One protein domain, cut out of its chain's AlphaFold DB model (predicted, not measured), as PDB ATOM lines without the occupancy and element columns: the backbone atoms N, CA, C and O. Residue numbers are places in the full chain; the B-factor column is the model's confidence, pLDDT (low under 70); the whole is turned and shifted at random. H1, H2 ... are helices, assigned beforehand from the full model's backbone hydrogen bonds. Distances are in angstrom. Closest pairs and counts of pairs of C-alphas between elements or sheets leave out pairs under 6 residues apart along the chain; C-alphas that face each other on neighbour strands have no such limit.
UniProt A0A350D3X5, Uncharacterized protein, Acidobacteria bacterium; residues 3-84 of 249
ATOM      1  N   LYS A   3     146.142 190.087 212.748       93.88
ATOM      2  CA  LYS A   3     145.424 188.876 212.300       93.88
ATOM      3  C   LYS A   3     146.235 188.017 211.316       93.88
ATOM      4  O   LYS A   3     146.261 186.803 211.458       93.88
ATOM      5  N   ALA A   4     146.912 188.643 210.350       91.88
ATOM      6  CA  ALA A   4     147.748 187.944 209.368       91.88
ATOM      7  C   ALA A   4     148.978 187.292 210.028       91.88
ATOM      8  O   ALA A   4     149.367 186.192 209.658       91.88
ATOM      9  N   GLU A   5     149.518 187.930 211.068       92.00
ATOM     10  CA  GLU A   5     150.625 187.424 211.894       92.00
ATOM     11  C   GLU A   5     150.159 186.493 213.035       92.00
ATOM     12  O   GLU A   5     150.953 186.111 213.898       92.00
ATOM     13  N   LYS A   6     148.865 186.128 213.066       93.56
ATOM     14  CA  LYS A   6     148.238 185.291 214.107       93.56
ATOM     15  C   LYS A   6     148.500 185.807 215.533       93.56
ATOM     16  O   LYS A   6     148.788 185.034 216.446       93.56
ATOM     17  N   LYS A   7     148.430 187.127 215.721       93.00
ATOM     18  CA  LYS A   7     148.582 187.816 217.015       93.00
ATOM     19  C   LYS A   7     147.257 188.409 217.494       93.00
ATOM     20  O   LYS A   7     146.310 188.548 216.721       93.00
ATOM     21  N   ASP A   8     147.221 188.791 218.769       91.94
ATOM     22  CA  ASP A   8     146.074 189.451 219.400       91.94
ATOM     23  C   ASP A   8     145.765 190.790 218.712       91.94
ATOM     24  O   ASP A   8     146.515 191.762 218.815       91.94
ATOM     25  N   ALA A   9     144.655 190.827 217.977       92.94
ATOM     26  CA  ALA A   9     144.244 192.000 217.220       92.94
ATOM     27  C   ALA A   9     143.664 193.113 218.104       92.94
ATOM     28  O   ALA A   9     143.751 194.279 217.721       92.94
ATOM     29  N   THR A  10     143.092 192.772 219.260       91.38
ATOM     30  CA  THR A  10     142.489 193.745 220.178       91.38
ATOM     31  C   THR A  10     143.583 194.535 220.875       91.38
ATOM     32  O   THR A  10     143.590 195.765 220.815       91.38
ATOM     33  N   LEU A  11     144.565 193.837 221.454       89.62
ATOM     34  CA  LEU A  11     145.697 194.494 222.105       89.62
ATOM     35  C   LEU A  11     146.543 195.289 221.097       89.62
ATOM     36  O   LEU A  11     146.970 196.401 221.399       89.62
ATOM     37  N   ALA A  12     146.715 194.770 219.876       91.88
ATOM     38  CA  ALA A  12     147.359 195.514 218.794       91.88
ATOM     39  C   ALA A  12     146.600 196.803 218.437       91.88
ATOM     40  O   ALA A  12     147.214 197.844 218.231       91.88
ATOM     41  N   GLY A  13     145.265 196.748 218.372       91.81
ATOM     42  CA  GLY A  13     144.434 197.924 218.117       91.81
ATOM     43  C   GLY A  13     144.613 198.999 219.188       91.81
ATOM     44  O   GLY A  13     144.819 200.163 218.856       91.81
ATOM     45  N   LEU A  14     144.620 198.602 220.465       90.62
ATOM     46  CA  LEU A  14     144.867 199.519 221.582       90.62
ATOM     47  C   LEU A  14     146.265 200.143 221.514       90.62
ATOM     48  O   LEU A  14     146.395 201.359 221.635       90.62
ATOM     49  N   ALA A  15     147.301 199.337 221.270       90.38
ATOM     50  CA  ALA A  15     148.664 199.842 221.130       90.38
ATOM     51  C   ALA A  15     148.781 200.823 219.949       90.38
ATOM     52  O   ALA A  15     149.351 201.900 220.104       90.38
ATOM     53  N   ALA A  16     148.176 200.511 218.798       91.12
ATOM     54  CA  ALA A  16     148.170 201.393 217.633       91.12
ATOM     55  C   ALA A  16     147.461 202.732 217.904       91.12
ATOM     56  O   ALA A  16     147.931 203.768 217.443       91.12
ATOM     57  N   LEU A  17     146.359 202.734 218.660       90.62
ATOM     58  CA  LEU A  17     145.646 203.965 219.025       90.62
ATOM     59  C   LEU A  17     146.447 204.850 219.986       90.62
ATOM     60  O   LEU A  17     146.344 206.071 219.920       90.62
ATOM     61  N   LEU A  18     147.231 204.241 220.876       89.75
ATOM     62  CA  LEU A  18     147.870 204.940 221.992       89.75
ATOM     63  C   LEU A  18     149.351 205.270 221.762       89.75
ATOM     64  O   LEU A  18     149.900 206.067 222.517       89.75
ATOM     65  N   HIS A  19     150.000 204.705 220.736       87.44
ATOM     66  CA  HIS A  19     151.453 204.842 220.558       87.44
ATOM     67  C   HIS A  19     151.955 206.280 220.371       87.44
ATOM     68  O   HIS A  19     153.086 206.572 220.733       87.44
ATOM     69  N   ASP A  20     151.117 207.163 219.828       85.75
ATOM     70  CA  ASP A  20     151.434 208.570 219.563       85.75
ATOM     71  C   ASP A  20     150.688 209.518 220.537       85.75
ATOM     72  O   ASP A  20     150.705 210.739 220.359       85.75
ATOM     73  N   ALA A  21     150.011 208.988 221.568       85.50
ATOM     74  CA  ALA A  21     149.118 209.764 222.438       85.50
ATOM     75  C   ALA A  21     149.847 210.830 223.279       85.50
ATOM     76  O   ALA A  21     149.264 211.862 223.608       85.50
ATOM     77  N   GLY A  22     151.125 210.610 223.596       77.69
ATOM     78  CA  GLY A  22     151.961 211.542 224.355       77.69
ATOM     79  C   GLY A  22     152.652 212.615 223.513       77.69
ATOM     80  O   GLY A  22     153.266 213.527 224.061       77.69
ATOM     81  N   LYS A  23     152.547 212.552 222.179       73.50
ATOM     82  CA  LYS A  23     153.331 213.378 221.241       73.50
ATOM     83  C   LYS A  23     153.122 214.892 221.378       73.50
ATOM     84  O   LYS A  23     153.997 215.669 220.999       73.50
ATOM     85  N   PHE A  24     151.965 215.305 221.892       69.88
ATOM     86  CA  PHE A  24     151.565 216.708 222.044       69.88
ATOM     87  C   PHE A  24     151.092 217.036 223.465       69.88
ATOM     88  O   PHE A  24     150.226 217.896 223.643       69.88
ATOM     89  N   GLN A  25     151.613 216.354 224.489       65.25
ATOM     90  CA  GLN A  25     151.261 216.669 225.874       65.25
ATOM     91  C   GLN A  25     151.557 218.157 226.161       65.25
ATOM     92  O   GLN A  25     152.664 218.648 225.942       65.25
ATOM     93  N   GLY A  26     150.531 218.910 226.575       60.00
ATOM     94  CA  GLY A  26     150.623 220.362 226.781       60.00
ATOM     95  C   GLY A  26     150.614 221.220 225.504       60.00
ATOM     96  O   GLY A  26     151.011 222.381 225.561       60.00
ATOM     97  N   GLY A  27     150.187 220.674 224.358       59.78
ATOM     98  CA  GLY A  27     150.034 221.410 223.093       59.78
ATOM     99  C   GLY A  27     151.344 221.710 222.355       59.78
ATOM    100  O   GLY A  27     151.334 222.427 221.355       59.78
ATOM    101  N   LEU A  28     152.471 221.173 222.829       57.16
ATOM    102  CA  LEU A  28     153.808 221.464 222.316       57.16
ATOM    103  C   LEU A  28     154.554 220.166 221.979       57.16
ATOM    104  O   LEU A  28     154.388 219.146 222.637       57.16
ATOM    105  N   TYR A  29     155.381 220.213 220.935       51.84
ATOM    106  CA  TYR A  29     156.183 219.086 220.448       51.84
ATOM    107  C   TYR A  29     157.609 219.180 221.033       51.84
ATOM    108  O   TYR A  29     158.257 220.209 220.852       51.84
ATOM    109  N   HIS A  30     158.105 218.126 221.704       53.84
ATOM    110  CA  HIS A  30     159.434 218.054 222.369       53.84
ATOM    111  C   HIS A  30     159.688 219.089 223.476       53.84
ATOM    112  O   HIS A  30     160.732 219.748 223.489       53.84
ATOM    113  N   ARG A  31     158.780 219.226 224.448       47.28
ATOM    114  CA  ARG A  31     159.149 219.902 225.699       47.28
ATOM    115  C   ARG A  31     160.058 218.966 226.519       47.28
ATOM    116  O   ARG A  31     159.826 217.765 226.587       47.28
ATOM    117  N   ASP A  32     161.138 219.511 227.071       53.47
ATOM    118  CA  ASP A  32     161.945 218.900 228.145       53.47
ATOM    119  C   ASP A  32     162.858 217.703 227.804       53.47
ATOM    120  O   ASP A  32     163.431 217.100 228.706       53.47
ATOM    121  N   ARG A  33     163.086 217.389 226.517       54.34
ATOM    122  CA  ARG A  33     163.914 216.232 226.077       54.34
ATOM    123  C   ARG A  33     163.428 214.872 226.616       54.34
ATOM    124  O   ARG A  33     164.176 213.898 226.539       54.34
ATOM    125  N   ILE A  34     162.202 214.801 227.133       55.38
ATOM    126  CA  ILE A  34     161.561 213.559 227.569       55.38
ATOM    127  C   ILE A  34     161.179 212.750 226.325       55.38
ATOM    128  O   ILE A  34     160.782 213.310 225.298       55.38
ATOM    129  N   ALA A  35     161.352 211.432 226.393       63.59
ATOM    130  CA  ALA A  35     160.992 210.528 225.310       63.59
ATOM    131  C   ALA A  35     159.457 210.525 225.119       63.59
ATOM    132  O   ALA A  35     158.710 210.371 226.083       63.59
ATOM    133  N   GLU A  36     158.971 210.702 223.884       67.56
ATOM    134  CA  GLU A  36     157.530 210.750 223.539       67.56
ATOM    135  C   GLU A  36     156.772 209.491 224.011       67.56
ATOM    136  O   GLU A  36     155.570 209.512 224.288       67.56
ATOM    137  N   GLU A  37     157.504 208.389 224.115       70.50
ATOM    138  CA  GLU A  37     157.057 207.080 224.552       70.50
ATOM    139  C   GLU A  37     156.646 207.092 226.036       70.50
ATOM    140  O   GLU A  37     155.628 206.500 226.391       70.50
ATOM    141  N   GLU A  38     157.367 207.827 226.893       72.81
ATOM    142  CA  GLU A  38     157.071 207.945 228.333       72.81
ATOM    143  C   GLU A  38     155.765 208.711 228.583       72.81
ATOM    144  O   GLU A  38     154.902 208.247 229.331       72.81
ATOM    145  N   ALA A  39     155.565 209.819 227.867       77.81
ATOM    146  CA  ALA A  39     154.310 210.572 227.877       77.81
ATOM    147  C   ALA A  39     153.127 209.727 227.366       77.81
ATOM    148  O   ALA A  39     152.029 209.744 227.928       77.81
ATOM    149  N   SER A  40     153.349 208.939 226.308       82.44
ATOM    150  CA  SER A  40     152.307 208.075 225.733       82.44
ATOM    151  C   SER A  40     151.874 206.984 226.713       82.44
ATOM    152  O   SER A  40     150.690 206.652 226.786       82.44
ATOM    153  N   ILE A  41     152.805 206.472 227.520       83.88
ATOM    154  CA  ILE A  41     152.528 205.493 228.578       83.88
ATOM    155  C   ILE A  41     151.699 206.092 229.705       83.88
ATOM    156  O   ILE A  41     150.794 205.416 230.199       83.88
ATOM    157  N   GLU A  42     151.993 207.322 230.126       83.50
ATOM    158  CA  GLU A  42     151.229 207.996 231.177       83.50
ATOM    159  C   GLU A  42     149.755 208.131 230.761       83.50
ATOM    160  O   GLU A  42     148.855 207.657 231.467       83.50
ATOM    161  N   VAL A  43     149.520 208.657 229.553       84.44
ATOM    162  CA  VAL A  43     148.178 208.799 228.970       84.44
ATOM    163  C   VAL A  43     147.497 207.435 228.816       84.44
ATOM    164  O   VAL A  43     146.360 207.250 229.265       84.44
ATOM    165  N   ALA A  44     148.193 206.450 228.236       86.62
ATOM    166  CA  ALA A  44     147.664 205.101 228.046       86.62
ATOM    167  C   ALA A  44     147.281 204.440 229.379       86.62
ATOM    168  O   ALA A  44     146.213 203.840 229.495       86.62
ATOM    169  N   SER A  45     148.120 204.577 230.407       84.94
ATOM    170  CA  SER A  45     147.890 203.975 231.724       84.94
ATOM    171  C   SER A  45     146.650 204.549 232.402       84.94
ATOM    172  O   SER A  45     145.858 203.785 232.957       84.94
ATOM    173  N   GLY A  46     146.462 205.872 232.329       86.31
ATOM    174  CA  GLY A  46     145.277 206.542 232.866       86.31
ATOM    175  C   GLY A  46     143.990 206.063 232.192       86.31
ATOM    176  O   GLY A  46     143.065 205.611 232.873       86.31
ATOM    177  N   LEU A  47     143.963 206.075 230.855       87.75
ATOM    178  CA  LEU A  47     142.796 205.662 230.066       87.75
ATOM    179  C   LEU A  47     142.442 204.185 230.278       87.75
ATOM    180  O   LEU A  47     141.284 203.850 230.526       87.75
ATOM    181  N   LEU A  48     143.435 203.294 230.232       88.56
ATOM    182  CA  LEU A  48     143.209 201.853 230.382       88.56
ATOM    183  C   LEU A  48     142.797 201.476 231.810       88.56
ATOM    184  O   LEU A  48     142.016 200.540 231.997       88.56
ATOM    185  N   LYS A  49     143.297 202.199 232.824       90.44
ATOM    186  CA  LYS A  49     142.853 202.018 234.212       90.44
ATOM    187  C   LYS A  49     141.392 202.422 234.381       90.44
ATOM    188  O   LYS A  49     140.632 201.651 234.962       90.44
ATOM    189  N   ALA A  50     141.001 203.576 233.839       90.38
ATOM    190  CA  ALA A  50     139.617 204.050 233.874       90.38
ATOM    191  C   ALA A  50     138.656 203.118 233.112       90.38
ATOM    192  O   ALA A  50     137.538 202.888 233.559       90.38
ATOM    193  N   ALA A  51     139.115 202.520 232.008       88.62
ATOM    194  CA  ALA A  51     138.340 201.573 231.206       88.62
ATOM    195  C   ALA A  51     138.256 200.146 231.797       88.62
ATOM    196  O   ALA A  51     137.686 199.258 231.169       88.62
ATOM    197  N   GLY A  52     138.839 199.889 232.977       90.06
ATOM    198  CA  GLY A  52     138.764 198.580 233.637       90.06
ATOM    199  C   GLY A  52     139.624 197.480 232.999       90.06
ATOM    200  O   GLY A  52     139.404 196.297 233.257       90.06
ATOM    201  N   VAL A  53     140.621 197.838 232.181       88.75
ATOM    202  CA  VAL A  53     141.526 196.860 231.555       88.75
ATOM    203  C   VAL A  53     142.397 196.191 232.621       88.75
ATOM    204  O   VAL A  53     142.915 196.862 233.518       88.75
ATOM    205  N   LYS A  54     142.574 194.866 232.524       90.19
ATOM    206  CA  LYS A  54     143.336 194.054 233.488       90.19
ATOM    207  C   LYS A  54     144.793 194.511 233.578       90.19
ATOM    208  O   LYS A  54     145.409 194.817 232.563       90.19
ATOM    209  N   GLU A  55     145.375 194.468 234.778       89.38
ATOM    210  CA  GLU A  55     146.757 194.930 235.012       89.38
ATOM    211  C   GLU A  55     147.784 194.230 234.116       89.38
ATOM    212  O   GLU A  55     148.665 194.888 233.573       89.38
ATOM    213  N   LYS A  56     147.621 192.924 233.872       88.88
ATOM    214  CA  LYS A  56     148.479 192.161 232.955       88.88
ATOM    215  C   LYS A  56     148.515 192.767 231.545       88.88
ATOM    216  O   LYS A  56     149.589 192.901 230.966       88.88
ATOM    217  N   ASP A  57     147.356 193.135 231.003       86.44
ATOM    218  CA  ASP A  57     147.249 193.685 229.649       86.44
ATOM    219  C   ASP A  57     147.726 195.141 229.606       86.44
ATOM    220  O   ASP A  57     148.369 195.549 228.639       86.44
ATOM    221  N   ARG A  58     147.496 195.904 230.688       89.06
ATOM    222  CA  ARG A  58     148.072 197.247 230.858       89.06
ATOM    223  C   ARG A  58     149.596 197.196 230.847       89.06
ATOM    224  O   ARG A  58     150.211 197.958 230.111       89.06
ATOM    225  N   GLN A  59     150.200 196.299 231.628       88.50
ATOM    226  CA  GLN A  59     151.653 196.170 231.701       88.50
ATOM    227  C   GLN A  59     152.246 195.746 230.357       88.50
ATOM    228  O   GLN A  59     153.163 196.393 229.864       88.50
ATOM    229  N   ARG A  60     151.646 194.747 229.702       89.12
ATOM    230  CA  ARG A  60     152.083 194.313 228.372       89.12
ATOM    231  C   ARG A  60     152.005 195.435 227.330       89.12
ATOM    232  O   ARG A  60     152.896 195.551 226.496       89.12
ATOM    233  N   LEU A  61     150.964 196.272 227.369       87.94
ATOM    234  CA  LEU A  61     150.852 197.425 226.472       87.94
ATOM    235  C   LEU A  61     151.934 198.474 226.748       87.94
ATOM    236  O   LEU A  61     152.504 198.996 225.795       87.94
ATOM    237  N   LYS A  62     152.265 198.743 228.018       87.12
ATOM    238  CA  LYS A  62     153.401 199.614 228.365       87.12
ATOM    239  C   LYS A  62     154.695 199.087 227.758       87.12
ATOM    240  O   LYS A  62     155.387 199.846 227.089       87.12
ATOM    241  N   ASP A  63     154.973 197.797 227.929       86.38
ATOM    242  CA  ASP A  63     156.188 197.169 227.404       86.38
ATOM    243  C   ASP A  63     156.245 197.286 225.869       86.38
ATOM    244  O   ASP A  63     157.271 197.675 225.311       86.38
ATOM    245  N   ILE A  64     155.113 197.063 225.182       87.94
ATOM    246  CA  ILE A  64     155.001 197.264 223.730       87.94
ATOM    247  C   ILE A  64     155.361 198.702 223.338       87.94
ATOM    248  O   ILE A  64     156.166 198.886 222.428       87.94
ATOM    249  N   LEU A  65     154.782 199.705 224.006       85.25
ATOM    250  CA  LEU A  65     154.999 201.118 223.676       85.25
ATOM    251  C   LEU A  65     156.443 201.564 223.931       85.25
ATOM    252  O   LEU A  65     157.025 202.257 223.098       85.25
ATOM    253  N   ILE A  66     157.035 201.123 225.042       81.06
ATOM    254  CA  ILE A  66     158.436 201.391 225.388       81.06
ATOM    255  C   ILE A  66     159.381 200.820 224.323       81.06
ATOM    256  O   ILE A  66     160.347 201.472 223.917       81.06
ATOM    257  N   ASP A  67     159.110 199.597 223.868       82.62
ATOM    258  CA  ASP A  67     160.016 198.857 222.991       82.62
ATOM    259  C   ASP A  67     159.861 199.195 221.500       82.62
ATOM    260  O   ASP A  67     160.664 198.730 220.683       82.62
ATOM    261  N   LEU A  68     158.880 200.023 221.115       78.00
ATOM    262  CA  LEU A  68     158.681 200.441 219.718       78.00
ATOM    263  C   LEU A  68     159.942 201.063 219.111       78.00
ATOM    264  O   LEU A  68     160.298 200.768 217.962       78.00
ATOM    265  N   HIS A  69     160.637 201.883 219.901       66.31
ATOM    266  CA  HIS A  69     161.779 202.681 219.456       66.31
ATOM    267  C   HIS A  69     163.107 202.303 220.132       66.31
ATOM    268  O   HIS A  69     164.139 202.894 219.813       66.31
ATOM    269  N   ARG A  70     163.121 201.291 221.014       68.31
ATOM    270  CA  ARG A  70     164.357 200.789 221.636       68.31
ATOM    271  C   ARG A  70     165.114 199.842 220.707       68.31
ATOM    272  O   ARG A  70     164.606 198.806 220.276       68.31
ATOM    273  N   GLU A  71     166.368 200.180 220.423       57.22
ATOM    274  CA  GLU A  71     167.277 199.330 219.650       57.22
ATOM    275  C   GLU A  71     167.802 198.156 220.501       57.22
ATOM    276  O   GLU A  71     168.081 198.309 221.688       57.22
ATOM    277  N   GLY A  72     167.968 196.972 219.899       56.91
ATOM    278  CA  GLY A  72     168.673 195.830 220.507       56.91
ATOM    279  C   GLY A  72     167.902 194.998 221.542       56.91
ATOM    280  O   GLY A  72     168.371 193.928 221.921       56.91
ATOM    281  N   VAL A  73     166.712 195.425 221.969       62.81
ATOM    282  CA  VAL A  73     165.833 194.615 222.834       62.81
ATOM    283  C   VAL A  73     165.141 193.559 221.980       62.81
ATOM    284  O   VAL A  73     164.708 193.901 220.887       62.81
ATOM    285  N   THR A  74     165.014 192.308 222.434       61.16
ATOM    286  CA  THR A  74     164.105 191.320 221.815       61.16
ATOM    287  C   THR A  74     162.733 191.514 222.453       61.16
ATOM    288  O   THR A  74     162.547 191.167 223.611       61.16
ATOM    289  N   GLY A  75     161.822 192.167 221.735       66.88
ATOM    290  CA  GLY A  75     160.541 192.635 222.271       66.88
ATOM    291  C   GLY A  75     159.374 191.716 221.918       66.88
ATOM    292  O   GLY A  75     159.529 190.747 221.173       66.88
ATOM    293  N   ASP A  76     158.194 192.054 222.437       83.81
ATOM    294  CA  ASP A  76     156.938 191.362 222.134       83.81
ATOM    295  C   ASP A  76     156.699 191.302 220.607       83.81
ATOM    296  O   ASP A  76     156.870 192.310 219.917       83.81
ATOM    297  N   PRO A  77     156.256 190.162 220.041       88.00
ATOM    298  CA  PRO A  77     155.888 190.080 218.627       88.00
ATOM    299  C   PRO A  77     154.842 191.117 218.179       88.00
ATOM    300  O   PRO A  77     154.780 191.455 216.999       88.00
ATOM    301  N   LEU A  78     154.005 191.624 219.092       90.81
ATOM    302  CA  LEU A  78     153.101 192.740 218.819       90.81
ATOM    303  C   LEU A  78     153.843 194.058 218.615       90.81
ATOM    304  O   LEU A  78     153.426 194.825 217.756       90.81
ATOM    305  N   THR A  79     154.950 194.310 219.314       90.44
ATOM    306  CA  THR A  79     155.792 195.492 219.070       90.44
ATOM    307  C   THR A  79     156.245 195.544 217.617       90.44
ATOM    308  O   THR A  79     156.209 196.603 216.996       90.44
ATOM    309  N   ASP A  80     156.594 194.396 217.035       90.12
ATOM    310  CA  ASP A  80     157.011 194.308 215.634       90.12
ATOM    311  C   ASP A  80     155.847 194.568 214.663       90.12
ATOM    312  O   ASP A  80     156.025 195.242 213.649       90.12
ATOM    313  N   VAL A  81     154.635 194.113 215.003       93.38
ATOM    314  CA  VAL A  81     153.413 194.424 214.241       93.38
ATOM    315  C   VAL A  81     153.087 195.919 214.286       93.38
ATOM    316  O   VAL A  81     152.730 196.495 213.258       93.38
ATOM    317  N   ILE A  82     153.174 196.551 215.459       92.88
ATOM    318  CA  ILE A  82     152.868 197.980 215.617       92.88
ATOM    319  C   ILE A  82     153.927 198.839 214.931       92.88
ATOM    320  O   ILE A  82     153.569 199.770 214.214       92.88
ATOM    321  N   HIS A  83     155.205 198.477 215.065       90.31
ATOM    322  CA  HIS A  83     156.298 199.101 214.328       90.31
ATOM    323  C   HIS A  83     156.026 199.096 212.818       90.31
ATOM    324  O   HIS A  83     156.050 200.143 212.172       90.31
ATOM    325  N   ASP A  84     155.719 197.932 212.242       92.81
ATOM    326  CA  ASP A  84     155.462 197.832 210.805       92.81
ATOM    327  C   ASP A  84     154.219 198.626 210.387       92.81
ATOM    328  O   ASP A  84     154.236 199.288 209.350       92.81
TER     329      ASP A  84
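What this domain is: This is residues 3 to 84 of the 249 residues of an uncharacterized protein of Acidobacteria bacterium (UniProt A0A350D3X5). The longest helix, H2, folds back through a tight turn into H3, and the two lie side by side as a helical hairpin; H1 crosses one face of this hairpin, and the short H4 packs on H1 and on residues 64 to 67 of H3. A long loop, residues 19 to 35, leads from H1 to H2. The printed part has 82 residues with four named helices, H1, H2, H3 and H4 along the chain, and no named strand: all helix. It is compact, with a radius of gyration of the C-alphas of 12.8 A, and only just flat, spanning 38 by 32 by 18 A.

Where its parts are: H2, residues 36 to 50, runs 21.7 A from C-alpha 36 at (157.530, 210.750, 223.539). H3, residues 55 to 67, measures 18.3 A. H1, residues 9 to 18, begins with C-alpha 9 at (144.244, 192.000, 217.220) and measures 14.3 A. H4, residues 77 to 84, measures 11.0 A and ends with C-alpha 84 at (155.462, 197.832, 210.805).

How they stand to each other: H2 and H3 touch as a hairpin at a shallow tilt of 14 degrees, opposite ways; their closest C-alphas, of Glu 37 and Ile 66, are 5.9 A apart. H1 touches H3 at a steep tilt of 60 degrees, closest at the C-alphas of Ala 15 and Leu 61, 6.3 A. H1 and H2 only just touch, with 3 pairs of C-alphas within 8 A, and H2 does so with residues 40 to 44 alone; the closest C-alphas are those of Leu 18 and Ala 44, 6.1 A. H4 touches H1 at a steep tilt of 51 degrees, closest at the C-alphas of Ala 16 and Ile 82, 6.1 A. Residues 64 to 67 of H3 alone touch H4, with the C-alphas of Ile 64 and Thr 79 closest, 5.0 A. H2 and H4 are apart. In H1, H2, H3 and H4 every O i to N i+4 pair is within hydrogen-bond range.

The domain as a whole: The two C-alphas farthest apart, of Lys 6 and Asp 32, are 38.9 A apart. The printed part has no cut; the link from H1 to H2 is long, with 17 residues. Mean pLDDT of the printed part is 80.8, with residues 24 to 36 and 69 to 75 under 70.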